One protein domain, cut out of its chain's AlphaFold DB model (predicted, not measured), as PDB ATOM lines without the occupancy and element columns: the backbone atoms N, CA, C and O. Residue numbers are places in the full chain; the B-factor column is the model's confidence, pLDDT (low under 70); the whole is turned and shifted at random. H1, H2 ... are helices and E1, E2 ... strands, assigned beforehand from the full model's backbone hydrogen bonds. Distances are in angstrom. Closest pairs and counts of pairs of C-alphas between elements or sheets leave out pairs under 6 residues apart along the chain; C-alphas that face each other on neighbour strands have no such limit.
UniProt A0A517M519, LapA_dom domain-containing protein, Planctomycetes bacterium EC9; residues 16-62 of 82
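What this domain is: This is residues 16 to 62 of the 82 residues of the protein "LapA_dom domain-containing protein" of Planctomycetes bacterium EC9 (UniProt A0A517M519). A two-stranded hairpin, E1 and E2, and the short helix H1 beyond its open end make the bar of a flat, rather loose T, and the long helix H2 sticks out sideways from between them as the stem. H2 leaves straight from the end of E2, meets H1 only near its own start, and makes the longest axis with its residues 45 to 61, which stand free together with residue 62. The printed part has 47 residues with two named helices and two named strands, in the order H1, E1, E2, H2; the sheet, in the order E1 - E2, is antiparallel, and the class is mixed, helices and strands. The whole is only just loose, close to extended, with a radius of gyration of the C-alphas of 14.1 A, and the C-alphas span 39 by 33 by 8 A.

How they stand to each other: The sheet consists of E1, residues 26 to 31, and E2, residues 34 to 39, a hairpin of antiparallel neighbours whose directions stand at 149 degrees. The C-alphas of Ala 28 and Glu 37 face each other at 4.4 A. N 29 and O 36 are 2.8 A apart and N 31 and O 34 2.9 A, both within hydrogen-bond range. H2, residues 40 to 61, follows E2 with no residue between them. The closest C-alphas of E1 and H2 are those of Val 27 and Val 40, 6.2 A apart. H1, residues 16 to 22, and H2 only just touch, with 3 pairs of C-alphas within 8 A, and H2 does so with residues 40 to 41 alone. Their closest C-alphas are those of Leu 22 and Val 40, 5.6 A apart. The two helices run opposite ways at a steep tilt of 65 degrees. H1 and E2 are only just apart, their closest C-alphas 8.0 A from each other. In H1 and H2 every O i to N i+4 pair is within hydrogen-bond range.

Where its parts are: E1 begins with C-alpha 26 at (31.802, -13.992, 53.688) and is 14.9 A long from first to last C-alpha; E2 is 16.0 A long. H2, the longest helix, measures 31.5 A and ends with C-alpha 61 at (22.152, 11.422, 27.824). H1, 9.8 A long, begins with C-alpha 16 at (33.161, -18.467, 37.180).

The domain as a whole: The two C-alphas farthest apart are those of Ser 34 and Ile 62, at 40.0 A. The printed part has no cut, and the links H1 to E1, E1 to E2 and E2 to H2 are tight. The mean pLDDT of the printed part is 70.2; residues 19 to 41 and 60 to 62 are under 70, and the mean of E1 is 58.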
ATOM      1  N   LEU A  16      33.454 -17.358  36.270       72.50
ATOM      2  CA  LEU A  16      33.161 -18.467  37.180       72.50
ATOM      3  C   LEU A  16      34.236 -18.638  38.257       72.50
ATOM      4  O   LEU A  16      33.897 -18.852  39.418       72.50
ATOM      5  N   VAL A  17      35.516 -18.510  37.896       72.62
ATOM      6  CA  VAL A  17      36.629 -18.583  38.858       72.62
ATOM      7  C   VAL A  17      36.549 -17.439  39.866       72.62
ATOM      8  O   VAL A  17      36.681 -17.666  41.066       72.62
ATOM      9  N   ILE A  18      36.270 -16.225  39.391       70.50
ATOM     10  CA  ILE A  18      36.075 -15.031  40.220       70.50
ATOM     11  C   ILE A  18      34.907 -15.254  41.189       70.50
ATOM     12  O   ILE A  18      35.075 -15.083  42.392       70.50
ATOM     13  N   ILE A  19      33.757 -15.731  40.703       65.75
ATOM     14  CA  ILE A  19      32.593 -16.045  41.543       65.75
ATOM     15  C   ILE A  19      32.942 -17.110  42.588       65.75
ATOM     16  O   ILE A  19      32.654 -16.912  43.764       65.75
ATOM     17  N   ALA A  20      33.584 -18.212  42.194       64.75
ATOM     18  CA  ALA A  20      33.955 -19.292  43.106       64.75
ATOM     19  C   ALA A  20      34.968 -18.846  44.173       64.75
ATOM     20  O   ALA A  20      34.890 -19.288  45.318       64.75
ATOM     21  N   TYR A  21      35.901 -17.964  43.811       65.56
ATOM     22  CA  TYR A  21      36.877 -17.387  44.731       65.56
ATOM     23  C   TYR A  21      36.217 -16.416  45.716       65.56
ATOM     24  O   TYR A  21      36.414 -16.522  46.925       65.56
ATOM     25  N   LEU A  22      35.368 -15.521  45.215       58.78
ATOM     26  CA  LEU A  22      34.664 -14.527  46.024       58.78
ATOM     27  C   LEU A  22      33.609 -15.163  46.935       58.78
ATOM     28  O   LEU A  22      33.368 -14.658  48.022       58.78
ATOM     29  N   ASN A  23      33.038 -16.312  46.569       64.44
ATOM     30  CA  ASN A  23      32.073 -17.011  47.420       64.44
ATOM     31  C   ASN A  23      32.712 -17.769  48.607       64.44
ATOM     32  O   ASN A  23      31.983 -18.331  49.421       64.44
ATOM     33  N   ARG A  24      34.051 -17.813  48.726       62.62
ATOM     34  CA  ARG A  24      34.737 -18.446  49.873       62.62
ATOM     35  C   ARG A  24      34.866 -17.540  51.094       62.62
ATOM     36  O   ARG A  24      34.959 -18.052  52.204       62.62
ATOM     37  N   GLY A  25      34.895 -16.226  50.904       55.38
ATOM     38  CA  GLY A  25      34.961 -15.268  52.003       55.38
ATOM     39  C   GLY A  25      33.599 -14.632  52.194       55.38
ATOM     40  O   GLY A  25      33.138 -13.932  51.304       55.38
ATOM     41  N   LYS A  26      32.937 -14.846  53.329       56.97
ATOM     42  CA  LYS A  26      31.802 -13.992  53.688       56.97
ATOM     43  C   LYS A  26      32.347 -12.589  53.939       56.97
ATOM     44  O   LYS A  26      33.300 -12.436  54.701       56.97
ATOM     45  N   VAL A  27      31.788 -11.581  53.279       60.94
ATOM     46  CA  VAL A  27      32.186 -10.193  53.529       60.94
ATOM     47  C   VAL A  27      31.239  -9.634  54.575       60.94
ATOM     48  O   VAL A  27      30.030  -9.556  54.351       60.94
ATOM     49  N   ALA A  28      31.796  -9.285  55.731       55.41
ATOM     50  CA  ALA A  28      31.078  -8.569  56.769       55.41
ATOM     51  C   ALA A  28      30.864  -7.126  56.298       55.41
ATOM     52  O   ALA A  28      31.806  -6.338  56.189       55.41
ATOM     53  N   LEU A  29      29.619  -6.788  55.972       55.91
ATOM     54  CA  LEU A  29      29.205  -5.412  55.761       55.91
ATOM     55  C   LEU A  29      28.912  -4.804  57.125       55.91
ATOM     56  O   LEU A  29      27.925  -5.143  57.776       55.91
ATOM     57  N   ASN A  30      29.784  -3.895  57.537       56.34
ATOM     58  CA  ASN A  30      29.557  -3.038  58.685       56.34
ATOM     59  C   ASN A  30      28.585  -1.924  58.272       56.34
ATOM     60  O   ASN A  30      28.990  -0.918  57.686       56.34
ATOM     61  N   LEU A  31      27.288  -2.119  58.519       60.69
ATOM     62  CA  LEU A  31      26.334  -1.013  58.501       60.69
ATOM     63  C   LEU A  31      26.452  -0.246  59.817       60.69
ATOM     64  O   LEU A  31      26.786  -0.823  60.846       60.69
ATOM     65  N   LEU A  32      26.122   1.051  59.788       65.62
ATOM     66  CA  LEU A  32      26.292   2.010  60.894       65.62
ATOM     67  C   LEU A  32      25.760   1.535  62.269       65.62
ATOM     68  O   LEU A  32      26.143   2.096  63.288       65.62
ATOM     69  N   PHE A  33      24.889   0.517  62.295       62.59
ATOM     70  CA  PHE A  33      24.314  -0.083  63.503       62.59
ATOM     71  C   PHE A  33      24.238  -1.625  63.479       62.59
ATOM     72  O   PHE A  33      23.598  -2.204  64.355       62.59
ATOM     73  N   SER A  34      24.804  -2.318  62.480       49.31
ATOM     74  CA  SER A  34      24.679  -3.783  62.375       49.31
ATOM     75  C   SER A  34      25.709  -4.401  61.426       49.31
ATOM     76  O   SER A  34      25.919  -3.905  60.320       49.31
ATOM     77  N   GLU A  35      26.316  -5.513  61.837       60.56
ATOM     78  CA  GLU A  35      27.178  -6.329  60.983       60.56
ATOM     79  C   GLU A  35      26.352  -7.400  60.273       60.56
ATOM     80  O   GLU A  35      25.721  -8.245  60.910       60.56
ATOM     81  N   PHE A  36      26.360  -7.368  58.941       62.25
ATOM     82  CA  PHE A  36      25.699  -8.372  58.116       62.25
ATOM     83  C   PHE A  36      26.728  -9.105  57.260       62.25
ATOM     84  O   PHE A  36      27.418  -8.503  56.438       62.25
ATOM     85  N   GLU A  37      26.824 -10.422  57.426       63.47
ATOM     86  CA  GLU A  37      27.623 -11.262  56.537       63.47
ATOM     87  C   GLU A  37      26.860 -11.480  55.232       63.47
ATOM     88  O   GLU A  37      25.847 -12.183  55.199       63.47
ATOM     89  N   VAL A  38      27.349 -10.893  54.141       65.00
ATOM     90  CA  VAL A  38      26.721 -11.046  52.829       65.00
ATOM     91  C   VAL A  38      27.641 -11.850  51.905       65.00
ATOM     92  O   VAL A  38      28.847 -11.581  51.840       65.00
ATOM     93  N   PRO A  39      27.104 -12.841  51.166       66.31
ATOM     94  CA  PRO A  39      27.836 -13.509  50.100       66.31
ATOM     95  C   PRO A  39      28.344 -12.493  49.081       66.31
ATOM     96  O   PRO A  39      27.586 -11.663  48.572       66.31
ATOM     97  N   VAL A  40      29.615 -12.586  48.714       69.81
ATOM     98  CA  VAL A  40      30.239 -11.603  47.816       69.81
ATOM     99  C   VAL A  40      29.620 -11.609  46.424       69.81
ATOM    100  O   VAL A  40      29.622 -10.595  45.731       69.81
ATOM    101  N   THR A  41      29.003 -12.719  46.024       67.56
ATOM    102  CA  THR A  41      28.218 -12.806  44.790       67.56
ATOM    103  C   THR A  41      27.108 -11.752  44.740       67.56
ATOM    104  O   THR A  41      26.889 -11.146  43.693       67.56
ATOM    105  N   ILE A  42      26.449 -11.483  45.873       72.00
ATOM    106  CA  ILE A  42      25.417 -10.444  45.975       72.00
ATOM    107  C   ILE A  42      26.063  -9.065  45.841       72.00
ATOM    108  O   ILE A  42      25.567  -8.238  45.081       72.00
ATOM    109  N   LEU A  43      27.206  -8.836  46.494       72.44
ATOM    110  CA  LEU A  43      27.932  -7.566  46.407       72.44
ATOM    111  C   LEU A  43      28.357  -7.244  44.961       72.44
ATOM    112  O   LEU A  43      28.201  -6.114  44.497       72.44
ATOM    113  N   ILE A  44      28.829  -8.250  44.221       78.62
ATOM    114  CA  ILE A  44      29.206  -8.122  42.805       78.62
ATOM    115  C   ILE A  44      27.976  -7.868  41.932       78.62
ATOM    116  O   ILE A  44      28.011  -6.997  41.068       78.62
ATOM    117  N   CYS A  45      26.872  -8.586  42.158       76.00
ATOM    118  CA  CYS A  45      25.625  -8.336  41.432       76.00
ATOM    119  C   CYS A  45      25.134  -6.902  41.636       76.00
ATOM    120  O   CYS A  45      24.820  -6.219  40.666       76.00
ATOM    121  N   VAL A  46      25.103  -6.426  42.882       78.31
ATOM    122  CA  VAL A  46      24.644  -5.072  43.211       78.31
ATOM    123  C   VAL A  46      25.543  -4.021  42.558       78.31
ATOM    124  O   VAL A  46      25.044  -3.115  41.895       78.31
ATOM    125  N   THR A  47      26.865  -4.158  42.667       81.50
ATOM    126  CA  THR A  47      27.812  -3.214  42.047       81.50
ATOM    127  C   THR A  47      27.749  -3.231  40.519       81.50
ATOM    128  O   THR A  47      27.762  -2.165  39.902       81.50
ATOM    129  N   ALA A  48      27.600  -4.402  39.896       80.81
ATOM    130  CA  ALA A  48      27.415  -4.522  38.452       80.81
ATOM    131  C   ALA A  48      26.099  -3.883  37.982       80.81
ATOM    132  O   ALA A  48      26.091  -3.176  36.975       80.81
ATOM    133  N   LEU A  49      25.001  -4.078  38.720       83.75
ATOM    134  CA  LEU A  49      23.706  -3.457  38.424       83.75
ATOM    135  C   LEU A  49      23.767  -1.932  38.541       83.75
ATOM    136  O   LEU A  49      23.247  -1.238  37.670       83.75
ATOM    137  N   ILE A  50      24.437  -1.409  39.570       86.12
ATOM    138  CA  ILE A  50      24.645   0.035  39.733       86.12
ATOM    139  C   ILE A  50      25.483   0.578  38.574       86.12
ATOM    140  O   ILE A  50      25.082   1.545  37.932       86.12
ATOM    141  N   GLY A  51      26.610  -0.066  38.252       85.62
ATOM    142  CA  GLY A  51      27.460   0.330  37.128       85.62
ATOM    143  C   GLY A  51      26.717   0.303  35.789       85.62
ATOM    144  O   GLY A  51      26.847   1.231  34.991       85.62
ATOM    145  N   PHE A  52      25.877  -0.710  35.565       85.75
ATOM    146  CA  PHE A  52      25.014  -0.800  34.389       85.75
ATOM    147  C   PHE A  52      23.980   0.330  34.352       85.75
ATOM    148  O   PHE A  52      23.860   1.007  33.333       85.75
ATOM    149  N   ALA A  53      23.272   0.584  35.456       85.69
ATOM    150  CA  ALA A  53      22.288   1.658  35.547       85.69
ATOM    151  C   ALA A  53      22.922   3.030  35.276       85.69
ATOM    152  O   ALA A  53      22.391   3.812  34.489       85.69
ATOM    153  N   VAL A  54      24.099   3.292  35.850       86.69
ATOM    154  CA  VAL A  54      24.894   4.496  35.575       86.69
ATOM    155  C   VAL A  54      25.251   4.561  34.089       86.69
ATOM    156  O   VAL A  54      24.944   5.551  33.427       86.69
ATOM    157  N   GLY A  55      25.818   3.497  33.520       85.19
ATOM    158  CA  GLY A  55      26.167   3.441  32.101       85.19
ATOM    159  C   GLY A  55      24.979   3.710  31.170       85.19
ATOM    160  O   GLY A  55      25.122   4.447  30.196       85.19
ATOM    161  N   VAL A  56      23.793   3.186  31.489       84.31
ATOM    162  CA  VAL A  56      22.556   3.433  30.734       84.31
ATOM    163  C   VAL A  56      22.111   4.888  30.857       84.31
ATOM    164  O   VAL A  56      21.818   5.518  29.843       84.31
ATOM    165  N   VAL A  57      22.090   5.450  32.069       85.31
ATOM    166  CA  VAL A  57      21.667   6.840  32.301       85.31
ATOM    167  C   VAL A  57      22.595   7.822  31.586       85.31
ATOM    168  O   VAL A  57      22.117   8.716  30.888       85.31
ATOM    169  N   PHE A  58      23.911   7.648  31.702       80.31
ATOM    170  CA  PHE A  58      24.880   8.517  31.032       80.31
ATOM    171  C   PHE A  58      24.918   8.271  29.518       80.31
ATOM    172  O   PHE A  58      24.912   9.224  28.742       80.31
ATOM    173  N   GLY A  59      24.867   7.014  29.072       73.88
ATOM    174  CA  GLY A  59      24.840   6.654  27.653       73.88
ATOM    175  C   GLY A  59      23.593   7.154  26.917       73.88
ATOM    176  O   GLY A  59      23.691   7.555  25.761       73.88
ATOM    177  N   ALA A  60      22.435   7.197  27.584       68.25
ATOM    178  CA  ALA A  60      21.201   7.753  27.027       68.25
ATOM    179  C   ALA A  60      21.215   9.290  26.946       68.25
ATOM    180  O   ALA A  60      20.508   9.873  26.125       68.25
ATOM    181  N   ARG A  61      22.017   9.956  27.787       68.69
ATOM    182  CA  ARG A  61      22.152  11.422  27.824       68.69
ATOM    183  C   ARG A  61      23.225  11.950  26.871       68.69
ATOM    184  O   ARG A  61      23.199  13.136  26.557       68.69
ATOM    185  N   ILE A  62      24.145  11.106  26.400       66.38
ATOM    186  CA  ILE A  62      25.153  11.498  25.410       66.38
ATOM    187  C   ILE A  62      24.501  11.473  24.017       66.38
ATOM    188  O   ILE A  62      24.154  10.398  23.519       66.38
TER     189      ILE A  62